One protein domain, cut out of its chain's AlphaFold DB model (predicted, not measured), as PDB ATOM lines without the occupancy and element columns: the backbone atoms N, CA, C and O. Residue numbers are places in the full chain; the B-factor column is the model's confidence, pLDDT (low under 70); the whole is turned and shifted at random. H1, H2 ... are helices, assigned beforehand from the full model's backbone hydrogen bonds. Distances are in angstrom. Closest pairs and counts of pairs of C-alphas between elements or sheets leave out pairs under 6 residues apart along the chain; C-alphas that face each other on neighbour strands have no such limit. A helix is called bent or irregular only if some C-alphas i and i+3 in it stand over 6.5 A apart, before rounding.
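AT A GLANCE: This is residues 24 to 130 of the 150 residues of the protein "Predicted protein" of Naegleria gruberi (UniProt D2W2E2). This model has little regular structure: a compact, loop-rich body with H2 in the middle between H1 and H4, and short H3 set off from them. The loop of residues 24 to 54 lies at one end of the longest axis, H4 at the other. The 107 printed residues include four named helices, H1 to H4 in order, and no named strand; the class is all helix, with 40 residues in named elements. The radius of gyration of the C-alphas is 13.6 A, the spans 35 by 29 by 23 A.

HOW THE PARTS SIT: H1, residues 55 to 64, and H2, residues 70 to 82, form a helical hairpin, touching through residues 77 to 81 of H2 alone, opposite ways at a steep tilt of 38 degrees; the closest C-alphas, of Val 61 and Ala 80, are 6.4 A apart. H3, residues 86 to 91, is close to H2 but not clearly touching, the closest C-alphas, of Ser 82 and Asn 88, being 6.8 A apart. H4, residues 102 to 112, touches residues 71 to 76 of H2 alone, opposite ways at a shallow tilt of 34 degrees, only just short of steep; the closest C-alphas, of Cys 72 and Cys 112, are 4.8 A apart. Every O i to N i+4 pair is within hydrogen-bond range in H1, H2 and H4; in H3 0 of 2 are, against 2 of 3 O i to N i+3 pairs.

IN THESE COORDINATES: H1 begins at C-alpha 55 (-33.392, -26.518, 13.437) and spans 14.2 A, H2 18.6 A, H3 10.2 A and H4 15.2 A, ending at C-alpha 112 (-59.062, -31.194, 12.626). H3 is irregular: C-alphas 87 and 90 are 7.2 A apart.

THE WHOLE: The two C-alphas farthest apart, of Thr 40 and Ser 119, are 38.3 A apart. The printed part has no cut, no link between helices is long, and residue 130 alone has pLDDT under 70.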
ATOM      1  N   GLN A  24     -29.850 -45.335  19.845       72.62
ATOM      2  CA  GLN A  24     -30.894 -45.287  18.827       72.62
ATOM      3  C   GLN A  24     -30.428 -44.335  17.732       72.62
ATOM      4  O   GLN A  24     -30.310 -43.141  17.975       72.62
ATOM      5  N   THR A  25     -30.120 -44.859  16.548       90.56
ATOM      6  CA  THR A  25     -29.797 -44.036  15.386       90.56
ATOM      7  C   THR A  25     -31.072 -43.424  14.828       90.56
ATOM      8  O   THR A  25     -32.132 -44.054  14.782       90.56
ATOM      9  N   CYS A  26     -30.973 -42.170  14.408       93.50
ATOM     10  CA  CYS A  26     -32.073 -41.475  13.768       93.50
ATOM     11  C   CYS A  26     -32.312 -42.055  12.371       93.50
ATOM     12  O   CYS A  26     -31.381 -42.207  11.582       93.50
ATOM     13  N   LYS A  27     -33.566 -42.378  12.059       93.94
ATOM     14  CA  LYS A  27     -33.989 -42.971  10.783       93.94
ATOM     15  C   LYS A  27     -34.678 -41.978   9.851       93.94
ATOM     16  O   LYS A  27     -35.145 -42.365   8.786       93.94
ATOM     17  N   ILE A  28     -34.749 -40.709  10.237       92.75
ATOM     18  CA  ILE A  28     -35.378 -39.651   9.449       92.75
ATOM     19  C   ILE A  28     -34.708 -38.301   9.704       92.75
ATOM     20  O   ILE A  28     -34.054 -38.105  10.730       92.75
ATOM     21  N   GLY A  29     -34.922 -37.373   8.772       89.62
ATOM     22  CA  GLY A  29     -34.487 -35.988   8.872       89.62
ATOM     23  C   GLY A  29     -33.000 -35.806   8.618       89.62
ATOM     24  O   GLY A  29     -32.290 -36.710   8.172       89.62
ATOM     25  N   THR A  30     -32.521 -34.615   8.948       93.44
ATOM     26  CA  THR A  30     -31.125 -34.210   8.716       93.44
ATOM     27  C   THR A  30     -30.115 -35.065   9.497       93.44
ATOM     28  O   THR A  30     -28.950 -35.175   9.111       93.44
ATOM     29  N   LEU A  31     -30.543 -35.700  10.593       93.31
ATOM     30  CA  LEU A  31     -29.705 -36.575  11.417       93.31
ATOM     31  C   LEU A  31     -29.765 -38.056  11.011       93.31
ATOM     32  O   LEU A  31     -29.336 -38.895  11.795       93.31
ATOM     33  N   PHE A  32     -30.252 -38.408   9.818       93.88
ATOM     34  CA  PHE A  32     -30.288 -39.801   9.353       93.88
ATOM     35  C   PHE A  32     -28.951 -40.541   9.569       93.88
ATOM     36  O   PHE A  32     -27.882 -40.031   9.232       93.88
ATOM     37  N   ASN A  33     -29.019 -41.746  10.149       92.44
ATOM     38  CA  ASN A  33     -27.888 -42.584  10.571       92.44
ATOM     39  C   ASN A  33     -26.926 -41.952  11.592       92.44
ATOM     40  O   ASN A  33     -25.850 -42.493  11.847       92.44
ATOM     41  N   GLN A  34     -27.305 -40.844  12.221       94.38
ATOM     42  CA  GLN A  34     -26.549 -40.220  13.303       94.38
ATOM     43  C   GLN A  34     -27.225 -40.474  14.651       94.38
ATOM     44  O   GLN A  34     -28.389 -40.869  14.736       94.38
ATOM     45  N   SER A  35     -26.470 -40.256  15.727       93.69
ATOM     46  CA  SER A  35     -27.037 -40.227  17.076       93.69
ATOM     47  C   SER A  35     -27.893 -38.965  17.277       93.69
ATOM     48  O   SER A  35     -27.544 -37.917  16.723       93.69
ATOM     49  N   PRO A  36     -28.961 -39.039  18.092       94.31
ATOM     50  CA  PRO A  36     -29.749 -37.889  18.507       94.31
ATOM     51  C   PRO A  36     -28.864 -36.792  19.090       94.31
ATOM     52  O   PRO A  36     -27.925 -37.072  19.840       94.31
ATOM     53  N   LYS A  37     -29.172 -35.537  18.768       94.50
ATOM     54  CA  LYS A  37     -28.429 -34.365  19.240       94.50
ATOM     55  C   LYS A  37     -29.362 -33.414  19.971       94.50
ATOM     56  O   LYS A  37     -30.579 -33.460  19.810       94.50
ATOM     57  N   GLN A  38     -28.788 -32.550  20.797       94.94
ATOM     58  CA  GLN A  38     -29.549 -31.439  21.349       94.94
ATOM     59  C   GLN A  38     -29.887 -30.456  20.225       94.94
ATOM     60  O   GLN A  38     -29.019 -30.118  19.422       94.94
ATOM     61  N   CYS A  39     -31.131 -29.986  20.186       93.38
ATOM     62  CA  CYS A  39     -31.540 -28.889  19.317       93.38
ATOM     63  C   CYS A  39     -31.930 -27.688  20.181       93.38
ATOM     64  O   CYS A  39     -33.070 -27.576  20.621       93.38
ATOM     65  N   THR A  40     -30.970 -26.806  20.456       93.19
ATOM     66  CA  THR A  40     -31.178 -25.616  21.303       93.19
ATOM     67  C   THR A  40     -32.050 -24.555  20.640       93.19
ATOM     68  O   THR A  40     -32.672 -23.755  21.331       93.19
ATOM     69  N   ASP A  41     -32.101 -24.570  19.311       94.00
ATOM     70  CA  ASP A  41     -32.787 -23.563  18.501       94.00
ATOM     71  C   ASP A  41     -34.151 -24.048  17.980       94.00
ATOM     72  O   ASP A  41     -34.816 -23.328  17.236       94.00
ATOM     73  N   CYS A  42     -34.553 -25.280  18.311       93.06
ATOM     74  CA  CYS A  42     -35.864 -25.809  17.946       93.06
ATOM     75  C   CYS A  42     -36.938 -25.145  18.814       93.06
ATOM     76  O   CYS A  42     -36.823 -25.101  20.038       93.06
ATOM     77  N   THR A  43     -37.998 -24.651  18.183       94.62
ATOM     78  CA  THR A  43     -39.087 -23.922  18.859       94.62
ATOM     79  C   THR A  43     -40.438 -24.611  18.722       94.62
ATOM     80  O   THR A  43     -41.335 -24.351  19.521       94.62
ATOM     81  N   THR A  44     -40.585 -25.513  17.750       93.88
ATOM     82  CA  THR A  44     -41.837 -26.233  17.483       93.88
ATOM     83  C   THR A  44     -41.804 -27.642  18.079       93.88
ATOM     84  O   THR A  44     -42.698 -28.028  18.829       93.88
ATOM     85  N   CYS A  45     -40.740 -28.396  17.819       92.94
ATOM     86  CA  CYS A  45     -40.501 -29.755  18.284       92.94
ATOM     87  C   CYS A  45     -39.637 -29.781  19.551       92.94
ATOM     88  O   CYS A  45     -38.515 -30.282  19.550       92.94
ATOM     89  N   THR A  46     -40.172 -29.260  20.656       89.75
ATOM     90  CA  THR A  46     -39.446 -29.133  21.936       89.75
ATOM     91  C   THR A  46     -39.607 -30.334  22.878       89.75
ATOM     92  O   THR A  46     -38.967 -30.386  23.925       89.75
ATOM     93  N   GLY A  47     -40.451 -31.313  22.526       82.12
ATOM     94  CA  GLY A  47     -40.831 -32.419  23.416       82.12
ATOM     95  C   GLY A  47     -39.748 -33.475  23.685       82.12
ATOM     96  O   GLY A  47     -39.793 -34.132  24.722       82.12
ATOM     97  N   ALA A  48     -38.768 -33.636  22.790       84.88
ATOM     98  CA  ALA A  48     -37.671 -34.594  22.941       84.88
ATOM     99  C   ALA A  48     -36.319 -33.870  22.976       84.88
ATOM    100  O   ALA A  48     -36.029 -33.044  22.114       84.88
ATOM    101  N   ASN A  49     -35.474 -34.195  23.956       85.56
ATOM    102  CA  ASN A  49     -34.093 -33.724  24.024       85.56
ATOM    103  C   ASN A  49     -33.227 -34.773  24.754       85.56
ATOM    104  O   ASN A  49     -33.454 -35.005  25.944       85.56
ATOM    105  N   PRO A  50     -32.260 -35.434  24.089       91.62
ATOM    106  CA  PRO A  50     -31.843 -35.242  22.696       91.62
ATOM    107  C   PRO A  50     -32.922 -35.652  21.674       91.62
ATOM    108  O   PRO A  50     -33.817 -36.436  21.983       91.62
ATOM    109  N   THR A  51     -32.842 -35.104  20.460       92.75
ATOM    110  CA  THR A  51     -33.811 -35.283  19.365       92.75
ATOM    111  C   THR A  51     -33.121 -35.699  18.064       92.75
ATOM    112  O   THR A  51     -31.924 -35.481  17.875       92.75
ATOM    113  N   CYS A  52     -33.879 -36.310  17.157       94.56
ATOM    114  CA  CYS A  52     -33.478 -36.565  15.775       94.56
ATOM    115  C   CYS A  52     -33.786 -35.398  14.823       94.56
ATOM    116  O   CYS A  52     -33.505 -35.502  13.632       94.56
ATOM    117  N   ALA A  53     -34.353 -34.297  15.323       94.31
ATOM    118  CA  ALA A  53     -34.580 -33.079  14.554       94.31
ATOM    119  C   ALA A  53     -33.393 -32.115  14.665       94.31
ATOM    120  O   ALA A  53     -32.798 -31.943  15.729       94.31
ATOM    121  N   THR A  54     -33.093 -31.424  13.571       96.06
ATOM    122  CA  THR A  54     -32.312 -30.184  13.595       96.06
ATOM    123  C   THR A  54     -33.237 -28.972  13.546       96.06
ATOM    124  O   THR A  54     -34.440 -29.095  13.317       96.06
ATOM    125  N   ARG A  55     -32.665 -27.771  13.673       96.12
ATOM    126  CA  ARG A  55     -33.392 -26.518  13.437       96.12
ATOM    127  C   ARG A  55     -34.056 -26.474  12.055       96.12
ATOM    128  O   ARG A  55     -35.135 -25.912  11.927       96.12
ATOM    129  N   SER A  56     -33.432 -27.055  11.027       96.69
ATOM    130  CA  SER A  56     -34.022 -27.089   9.683       96.69
ATOM    131  C   SER A  56     -35.285 -27.947   9.650       96.69
ATOM    132  O   SER A  56     -36.293 -27.524   9.093       96.69
ATOM    133  N   ASP A  57     -35.246 -29.118  10.291       95.94
ATOM    134  CA  ASP A  57     -36.403 -30.012  10.407       95.94
ATOM    135  C   ASP A  57     -37.540 -29.348  11.214       95.94
ATOM    136  O   ASP A  57     -38.708 -29.439  10.846       95.94
ATOM    137  N   ASP A  58     -37.201 -28.628  12.291       95.00
ATOM    138  CA  ASP A  58     -38.155 -27.869  13.117       95.00
ATOM    139  C   ASP A  58     -38.869 -26.764  12.330       95.00
ATOM    140  O   ASP A  58     -40.090 -26.615  12.416       95.00
ATOM    141  N   LEU A  59     -38.112 -26.011  11.525       96.31
ATOM    142  CA  LEU A  59     -38.657 -24.971  10.656       96.31
ATOM    143  C   LEU A  59     -39.580 -25.557   9.587       96.31
ATOM    144  O   LEU A  59     -40.635 -24.980   9.338       96.31
ATOM    145  N   GLU A  60     -39.219 -26.703   9.004       96.12
ATOM    146  CA  GLU A  60     -40.063 -27.408   8.036       96.12
ATOM    147  C   GLU A  60     -41.397 -27.841   8.668       96.12
ATOM    148  O   GLU A  60     -42.470 -27.621   8.099       96.12
ATOM    149  N   VAL A  61     -41.358 -28.405   9.881       94.62
ATOM    150  CA  VAL A  61     -42.577 -28.750  10.628       94.62
ATOM    151  C   VAL A  61     -43.417 -27.502  10.889       94.62
ATOM    152  O   VAL A  61     -44.621 -27.501  10.624       94.62
ATOM    153  N   SER A  62     -42.793 -26.422  11.361       93.88
ATOM    154  CA  SER A  62     -43.483 -25.158  11.615       93.88
ATOM    155  C   SER A  62     -44.135 -24.590  10.352       93.88
ATOM    156  O   SER A  62     -45.277 -24.131  10.412       93.88
ATOM    157  N   SER A  63     -43.444 -24.618   9.206       94.69
ATOM    158  CA  SER A  63     -43.967 -24.091   7.944       94.69
ATOM    159  C   SER A  63     -45.110 -24.937   7.393       94.69
ATOM    160  O   SER A  63     -46.111 -24.385   6.945       94.69
ATOM    161  N   ASN A  64     -45.011 -26.265   7.480       93.12
ATOM    162  CA  ASN A  64     -46.040 -27.174   6.966       93.12
ATOM    163  C   ASN A  64     -47.354 -27.093   7.755       93.12
ATOM    164  O   ASN A  64     -48.416 -27.429   7.235       93.12
ATOM    165  N   LEU A  65     -47.294 -26.638   9.007       93.19
ATOM    166  CA  LEU A  65     -48.442 -26.552   9.907       93.19
ATOM    167  C   LEU A  65     -48.914 -25.109  10.137       93.19
ATOM    168  O   LEU A  65     -49.752 -24.876  11.006       93.19
ATOM    169  N   ILE A  66     -48.402 -24.140   9.368       91.56
ATOM    170  CA  ILE A  66     -48.692 -22.711   9.563       91.56
ATOM    171  C   ILE A  66     -50.169 -22.357   9.346       91.56
ATOM    172  O   ILE A  66     -50.676 -21.427   9.966       91.56
ATOM    173  N   LEU A  67     -50.864 -23.108   8.486       91.75
ATOM    174  CA  LEU A  67     -52.284 -22.901   8.182       91.75
ATOM    175  C   LEU A  67     -53.218 -23.567   9.202       91.75
ATOM    176  O   LEU A  67     -54.412 -23.274   9.221       91.75
ATOM    177  N   LEU A  68     -52.696 -24.462  10.046       92.38
ATOM    178  CA  LEU A  68     -53.476 -25.060  11.122       92.38
ATOM    179  C   LEU A  68     -53.546 -24.087  12.298       92.38
ATOM    180  O   LEU A  68     -52.574 -23.409  12.625       92.38
ATOM    181  N   THR A  69     -54.684 -24.055  12.982       92.06
ATOM    182  CA  THR A  69     -54.892 -23.214  14.170       92.06
ATOM    183  C   THR A  69     -55.465 -24.036  15.323       92.06
ATOM    184  O   THR A  69     -55.899 -25.176  15.131       92.06
ATOM    185  N   GLY A  70     -55.408 -23.480  16.539       94.00
ATOM    186  CA  GLY A  70     -55.966 -24.100  17.745       94.00
ATOM    187  C   GLY A  70     -55.468 -25.527  17.996       94.00
ATOM    188  O   GLY A  70     -54.301 -25.850  17.753       94.00
ATOM    189  N   ASP A  71     -56.377 -26.390  18.445       92.50
ATOM    190  CA  ASP A  71     -56.081 -27.781  18.811       92.50
ATOM    191  C   ASP A  71     -55.601 -28.620  17.624       92.50
ATOM    192  O   ASP A  71     -54.759 -29.506  17.782       92.50
ATOM    193  N   CYS A  72     -56.067 -28.310  16.412       93.19
ATOM    194  CA  CYS A  72     -55.604 -29.003  15.217       93.19
ATOM    195  C   CYS A  72     -54.115 -28.737  14.953       93.19
ATOM    196  O   CYS A  72     -53.371 -29.659  14.608       93.19
ATOM    197  N   ARG A  73     -53.645 -27.503  15.191       92.88
ATOM    198  CA  ARG A  73     -52.212 -27.182  15.114       92.88
ATOM    199  C   ARG A  73     -51.417 -27.965  16.152       92.88
ATOM    200  O   ARG A  73     -50.366 -28.499  15.817       92.88
ATOM    201  N   VAL A  74     -51.919 -28.063  17.383       91.94
ATOM    202  CA  VAL A  74     -51.258 -28.812  18.465       91.94
ATOM    203  C   VAL A  74     -51.115 -30.289  18.097       91.94
ATOM    204  O   VAL A  74     -50.007 -30.819  18.135       91.94
ATOM    205  N   VAL A  75     -52.198 -30.938  17.657       92.19
ATOM    206  CA  VAL A  75     -52.175 -32.350  17.235       92.19
ATOM    207  C   VAL A  75     -51.278 -32.562  16.010       92.19
ATOM    208  O   VAL A  75     -50.563 -33.563  15.934       92.19
ATOM    209  N   GLY A  76     -51.281 -31.619  15.065       92.12
ATOM    210  CA  GLY A  76     -50.395 -31.638  13.903       92.12
ATOM    211  C   GLY A  76     -48.918 -31.567  14.292       92.12
ATOM    212  O   GLY A  76     -48.126 -32.376  13.811       92.12
ATOM    213  N   ILE A  77     -48.559 -30.649  15.198       93.19
ATOM    214  CA  ILE A  77     -47.191 -30.504  15.719       93.19
ATOM    215  C   ILE A  77     -46.783 -31.778  16.444       93.19
ATOM    216  O   ILE A  77     -45.723 -32.327  16.171       93.19
ATOM    217  N   GLU A  78     -47.640 -32.293  17.318       92.50
ATOM    218  CA  GLU A  78     -47.366 -33.503  18.085       92.50
ATOM    219  C   GLU A  78     -47.083 -34.708  17.176       92.50
ATOM    220  O   GLU A  78     -46.089 -35.408  17.366       92.50
ATOM    221  N   GLN A  79     -47.891 -34.905  16.131       92.75
ATOM    222  CA  GLN A  79     -47.661 -35.948  15.129       92.75
ATOM    223  C   GLN A  79     -46.375 -35.721  14.320       92.75
ATOM    224  O   GLN A  79     -45.634 -36.665  14.056       92.75
ATOM    225  N   ALA A  80     -46.129 -34.493  13.865       93.25
ATOM    226  CA  ALA A  80     -44.980 -34.189  13.021       93.25
ATOM    227  C   ALA A  80     -43.660 -34.291  13.798       93.25
ATOM    228  O   ALA A  80     -42.666 -34.783  13.267       93.25
ATOM    229  N   CYS A  81     -43.664 -33.880  15.065       94.06
ATOM    230  CA  CYS A  81     -42.502 -33.915  15.938       94.06
ATOM    231  C   CYS A  81     -42.234 -35.309  16.520       94.06
ATOM    232  O   CYS A  81     -41.078 -35.644  16.778       94.06
ATOM    233  N   SER A  82     -43.255 -36.159  16.692       93.62
ATOM    234  CA  SER A  82     -43.080 -37.480  17.313       93.62
ATOM    235  C   SER A  82     -42.149 -38.409  16.533       93.62
ATOM    236  O   SER A  82     -41.459 -39.225  17.149       93.62
ATOM    237  N   ARG A  83     -42.048 -38.253  15.205       93.31
ATOM    238  CA  ARG A  83     -41.102 -39.002  14.355       93.31
ATOM    239  C   ARG A  83     -39.633 -38.659  14.614       93.31
ATOM    240  O   ARG A  83     -38.763 -39.425  14.214       93.31
ATOM    241  N   TYR A  84     -39.356 -37.537  15.279       93.44
ATOM    242  CA  TYR A  84     -38.008 -37.110  15.653       93.44
ATOM    243  C   TYR A  84     -37.636 -37.473  17.096       93.44
ATOM    244  O   TYR A  84     -36.484 -37.304  17.489       93.44
ATOM    245  N   ASP A  85     -38.561 -38.011  17.892       92.88
ATOM    246  CA  ASP A  85     -38.211 -38.560  19.203       92.88
ATOM    247  C   ASP A  85     -37.364 -39.836  19.009       92.88
ATOM    248  O   ASP A  85     -37.791 -40.749  18.281       92.88
ATOM    249  N   PRO A  86     -36.183 -39.951  19.646       91.56
ATOM    250  CA  PRO A  86     -35.367 -41.163  19.603       91.56
ATOM    251  C   PRO A  86     -36.159 -42.434  19.954       91.56
ATOM    252  O   PRO A  86     -36.053 -43.456  19.271       91.56
ATOM    253  N   LYS A  87     -37.064 -42.354  20.940       90.19
ATOM    254  CA  LYS A  87     -37.886 -43.484  21.409       90.19
ATOM    255  C   LYS A  87     -38.829 -44.018  20.330       90.19
ATOM    256  O   LYS A  87     -39.221 -45.187  20.372       90.19
ATOM    257  N   ASN A  88     -39.168 -43.177  19.356       92.25
ATOM    258  CA  ASN A  88     -40.104 -43.488  18.285       92.25
ATOM    259  C   ASN A  88     -39.419 -43.901  16.975       92.25
ATOM    260  O   ASN A  88     -40.120 -44.259  16.030       92.25
ATOM    261  N   GLN A  89     -38.080 -43.946  16.909       91.69
ATOM    262  CA  GLN A  89     -37.349 -44.354  15.694       91.69
ATOM    263  C   GLN A  89     -37.654 -45.796  15.260       91.69
ATOM    264  O   GLN A  89     -37.458 -46.170  14.106       91.69
ATOM    265  N   LYS A  90     -38.187 -46.631  16.159       90.38
ATOM    266  CA  LYS A  90     -38.695 -47.967  15.812       90.38
ATOM    267  C   LYS A  90     -39.925 -47.940  14.890       90.38
ATOM    268  O   LYS A  90     -40.111 -48.885  14.138       90.38
ATOM    269  N   TYR A  91     -40.718 -46.865  14.915       92.88
ATOM    270  CA  TYR A  91     -41.914 -46.693  14.079       92.88
ATOM    271  C   TYR A  91     -41.629 -45.979  12.751       92.88
ATOM    272  O   TYR A  91     -42.538 -45.802  11.941       92.88
ATOM    273  N   VAL A  92     -40.380 -45.561  12.527       93.00
ATOM    274  CA  VAL A  92     -39.911 -45.033  11.244       93.00
ATOM    275  C   VAL A  92     -39.452 -46.210  10.379       93.00
ATOM    276  O   VAL A  92     -38.572 -46.985  10.773       93.00
ATOM    277  N   ASN A  93     -40.074 -46.350   9.213       90.38
ATOM    278  CA  ASN A  93     -39.739 -47.348   8.207       90.38
ATOM    279  C   ASN A  93     -38.516 -46.898   7.382       90.38
ATOM    280  O   ASN A  93     -38.125 -45.732   7.392       90.38
ATOM    281  N   ASN A  94     -37.908 -47.826   6.639       85.31
ATOM    282  CA  ASN A  94     -36.690 -47.554   5.856       85.31
ATOM    283  C   ASN A  94     -36.908 -46.581   4.686       85.31
ATOM    284  O   ASN A  94     -35.953 -45.982   4.207       85.31
ATOM    285  N   ASP A  95     -38.149 -46.433   4.229       86.69
ATOM    286  CA  ASP A  95     -38.562 -45.468   3.205       86.69
ATOM    287  C   ASP A  95     -38.827 -44.062   3.782       86.69
ATOM    288  O   ASP A  95     -39.260 -43.167   3.062       86.69
ATOM    289  N   GLY A  96     -38.599 -43.861   5.086       81.94
ATOM    290  CA  GLY A  96     -38.882 -42.613   5.791       81.94
ATOM    291  C   GLY A  96     -40.352 -42.435   6.177       81.94
ATOM    292  O   GLY A  96     -40.696 -41.431   6.806       81.94
ATOM    293  N   SER A  97     -41.233 -43.390   5.853       90.19
ATOM    294  CA  SER A  97     -42.621 -43.346   6.311       90.19
ATOM    295  C   SER A  97     -42.708 -43.603   7.819       90.19
ATOM    296  O   SER A  97     -41.918 -44.350   8.402       90.19
ATOM    297  N   TYR A  98     -43.668 -42.957   8.479       92.38
ATOM    298  CA  TYR A  98     -43.845 -43.033   9.927       92.38
ATOM    299  C   TYR A  98     -45.162 -43.718  10.271       92.38
ATOM    300  O   TYR A  98     -46.234 -43.288   9.843       92.38
ATOM    301  N   ARG A  99     -45.083 -44.805  11.038       93.81
ATOM    302  CA  ARG A  99     -46.238 -45.653  11.317       93.81
ATOM    303  C   ARG A  99     -47.046 -45.119  12.486       93.81
ATOM    304  O   ARG A  99     -46.651 -45.229  13.644       93.81
ATOM    305  N   ILE A 100     -48.215 -44.589  12.168       93.62
ATOM    306  CA  ILE A 100     -49.154 -44.009  13.125       93.62
ATOM    307  C   ILE A 100     -50.280 -45.009  13.376       93.62
ATOM    308  O   ILE A 100     -50.692 -45.725  12.467       93.62
ATOM    309  N   CYS A 101     -50.778 -45.083  14.605       94.75
ATOM    310  CA  CYS A 101     -51.900 -45.954  14.919       94.75
ATOM    311  C   CYS A 101     -53.239 -45.363  14.488       94.75
ATOM    312  O   CYS A 101     -53.448 -44.148  14.529       94.75
ATOM    313  N   LYS A 102     -54.202 -46.246  14.215       94.75
ATOM    314  CA  LYS A 102     -55.590 -45.889  13.910       94.75
ATOM    315  C   LYS A 102     -56.190 -44.932  14.935       94.75
ATOM    316  O   LYS A 102     -56.750 -43.917  14.550       94.75
ATOM    317  N   ALA A 103     -56.000 -45.196  16.229       92.62
ATOM    318  CA  ALA A 103     -56.505 -44.331  17.298       92.62
ATOM    319  C   ALA A 103     -56.008 -42.878  17.180       92.62
ATOM    320  O   ALA A 103     -56.764 -41.939  17.419       92.62
ATOM    321  N   TRP A 104     -54.753 -42.685  16.764       93.62
ATOM    322  CA  TRP A 104     -54.208 -41.350  16.542       93.62
ATOM    323  C   TRP A 104     -54.777 -40.695  15.283       93.62
ATOM    324  O   TRP A 104     -55.120 -39.514  15.309       93.62
ATOM    325  N   CYS A 105     -54.919 -41.465  14.200       94.75
ATOM    326  CA  CYS A 105     -55.580 -40.995  12.985       94.75
ATOM    327  C   CYS A 105     -57.001 -40.497  13.294       94.75
ATOM    328  O   CYS A 105     -57.329 -39.367  12.951       94.75
ATOM    329  N   GLU A 106     -57.802 -41.271  14.033       95.25
ATOM    330  CA  GLU A 106     -59.170 -40.893  14.424       95.25
ATOM    331  C   GLU A 106     -59.198 -39.660  15.348       95.25
ATOM    332  O   GLU A 106     -60.060 -38.785  15.217       95.25
ATOM    333  N   LYS A 107     -58.221 -39.529  16.260       93.25
ATOM    334  CA  LYS A 107     -58.068 -38.324  17.091       93.25
ATOM    335  C   LYS A 107     -57.802 -37.091  16.230       93.25
ATOM    336  O   LYS A 107     -58.454 -36.065  16.403       93.25
ATOM    337  N   ARG A 108     -56.859 -37.169  15.290       92.81
ATOM    338  CA  ARG A 108     -56.583 -36.056  14.376       92.81
ATOM    339  C   ARG A 108     -57.796 -35.754  13.503       92.81
ATOM    340  O   ARG A 108     -58.154 -34.589  13.374       92.81
ATOM    341  N   LYS A 109     -58.447 -36.787  12.968       94.81
ATOM    342  CA  LYS A 109     -59.667 -36.683  12.164       94.81
ATOM    343  C   LYS A 109     -60.730 -35.847  12.864       94.81
ATOM    344  O   LYS A 109     -61.191 -34.850  12.318       94.81
ATOM    345  N   SER A 110     -61.049 -36.220  14.100       95.56
ATOM    346  CA  SER A 110     -62.032 -35.520  14.931       95.56
ATOM    347  C   SER A 110     -61.584 -34.116  15.349       95.56
ATOM    348  O   SER A 110     -62.396 -33.200  15.332       95.56
ATOM    349  N   THR A 111     -60.303 -33.914  15.672       94.75
ATOM    350  CA  THR A 111     -59.787 -32.605  16.125       94.75
ATOM    351  C   THR A 111     -59.691 -31.586  14.984       94.75
ATOM    352  O   THR A 111     -59.918 -30.396  15.180       94.75
ATOM    353  N   CYS A 112     -59.335 -32.044  13.783       94.25
ATOM    354  CA  CYS A 112     -59.062 -31.194  12.626       94.25
ATOM    355  C   CYS A 112     -60.207 -31.135  11.607       94.25
ATOM    356  O   CYS A 112     -60.077 -30.414  10.621       94.25
ATOM    357  N   ASN A 113     -61.287 -31.904  11.795       93.56
ATOM    358  CA  ASN A 113     -62.274 -32.186  10.745       93.56
ATOM    359  C   ASN A 113     -61.611 -32.683   9.442       93.56
ATOM    360  O   ASN A 113     -62.012 -32.322   8.336       93.56
ATOM    361  N   ASP A 114     -60.555 -33.487   9.581       89.56
ATOM    362  CA  ASP A 114     -59.772 -34.014   8.461       89.56
ATOM    363  C   ASP A 114     -60.591 -35.121   7.758       89.56
ATOM    364  O   ASP A 114     -61.111 -36.009   8.434       89.56
ATOM    365  N   PRO A 115     -60.760 -35.113   6.423       91.31
ATOM    366  CA  PRO A 115     -61.528 -36.144   5.722       91.31
ATOM    367  C   PRO A 115     -60.791 -37.489   5.602       91.31
ATOM    368  O   PRO A 115     -61.340 -38.424   5.020       91.31
ATOM    369  N   THR A 116     -59.569 -37.609   6.136       91.88
ATOM    370  CA  THR A 116     -58.744 -38.822   6.057       91.88
ATOM    371  C   THR A 116     -59.509 -40.090   6.468       91.88
ATOM    372  O   THR A 116     -60.199 -40.149   7.497       91.88
ATOM    373  N   ASP A 117     -59.368 -41.142   5.656       94.69
ATOM    374  CA  ASP A 117     -59.816 -42.484   6.011       94.69
ATOM    375  C   ASP A 117     -58.766 -43.185   6.888       94.69
ATOM    376  O   ASP A 117     -57.632 -43.429   6.474       94.69
ATOM    377  N   CYS A 118     -59.167 -43.515   8.114       95.50
ATOM    378  CA  CYS A 118     -58.332 -44.171   9.112       95.50
ATOM    379  C   CYS A 118     -58.493 -45.702   9.119       95.50
ATOM    380  O   CYS A 118     -57.886 -46.381   9.951       95.50
ATOM    381  N   SER A 119     -59.299 -46.272   8.214       95.44
ATOM    382  CA  SER A 119     -59.609 -47.707   8.156       95.44
ATOM    383  C   SER A 119     -58.365 -48.593   8.004       95.44
ATOM    384  O   SER A 119     -58.272 -49.622   8.672       95.44
ATOM    385  N   ASN A 120     -57.393 -48.145   7.203       94.50
ATOM    386  CA  ASN A 120     -56.175 -48.881   6.856       94.50
ATOM    387  C   ASN A 120     -55.005 -48.669   7.833       94.50
ATOM    388  O   ASN A 120     -53.923 -49.219   7.630       94.50
ATOM    389  N   TYR A 121     -55.185 -47.863   8.881       94.06
ATOM    390  CA  TYR A 121     -54.126 -47.628   9.859       94.06
ATOM    391  C   TYR A 121     -53.997 -48.826  10.816       94.06
ATOM    392  O   TYR A 121     -55.008 -49.386  11.250       94.06
ATOM    393  N   PRO A 122     -52.768 -49.212  11.203       93.94
ATOM    394  CA  PRO A 122     -52.549 -50.319  12.125       93.94
ATOM    395  C   PRO A 122     -53.073 -50.001  13.530       93.94
ATOM    396  O   PRO A 122     -53.124 -48.848  13.962       93.94
ATOM    397  N   THR A 123     -53.440 -51.039  14.276       91.31
ATOM    398  CA  THR A 123     -53.864 -50.931  15.682       91.31
ATOM    399  C   THR A 123     -52.740 -51.252  16.670       91.31
ATOM    400  O   THR A 123     -52.827 -50.869  17.834       91.31
ATOM    401  N   THR A 124     -51.675 -51.917  16.214       89.19
ATOM    402  CA  THR A 124     -50.519 -52.345  17.016       89.19
ATOM    403  C   THR A 124     -49.207 -52.045  16.292       89.19
ATOM    404  O   THR A 124     -49.199 -51.839  15.081       89.19
ATOM    405  N   ASP A 125     -48.089 -52.059  17.028       88.81
ATOM    406  CA  ASP A 125     -46.741 -51.774  16.499       88.81
ATOM    407  C   ASP A 125     -46.657 -50.457  15.706       88.81
ATOM    408  O   ASP A 125     -46.102 -50.370  14.614       88.81
ATOM    409  N   CYS A 126     -47.272 -49.416  16.257       92.00
ATOM    410  CA  CYS A 126     -47.362 -48.087  15.675       92.00
ATOM    411  C   CYS A 126     -47.286 -47.031  16.781       92.00
ATOM    412  O   CYS A 126     -47.442 -47.337  17.969       92.00
ATOM    413  N   TRP A 127     -47.049 -45.781  16.398       92.31
ATOM    414  CA  TRP A 127     -47.086 -44.670  17.330       92.31
ATOM    415  C   TRP A 127     -48.528 -44.225  17.605       92.31
ATOM    416  O   TRP A 127     -49.297 -43.887  16.704       92.31
ATOM    417  N   ASN A 128     -48.877 -44.215  18.883       87.00
ATOM    418  CA  ASN A 128     -50.119 -43.715  19.447       87.00
ATOM    419  C   ASN A 128     -49.683 -42.974  20.701       87.00
ATOM    420  O   ASN A 128     -49.354 -43.650  21.658       87.00
ATOM    421  N   ASN A 129     -49.645 -41.644  20.680       72.56
ATOM    422  CA  ASN A 129     -49.260 -40.724  21.762       72.56
ATOM    423  C   ASN A 129     -49.458 -41.192  23.231       72.56
ATOM    424  O   ASN A 129     -48.724 -40.772  24.120       72.56
ATOM    425  N   SER A 130     -50.391 -42.101  23.529       48.88
ATOM    426  CA  SER A 130     -50.347 -42.860  24.779       48.88
ATOM    427  C   SER A 130     -49.036 -43.655  24.902       48.88
ATOM    428  O   SER A 130     -48.926 -44.735  24.325       48.88
TER     429      SER A 130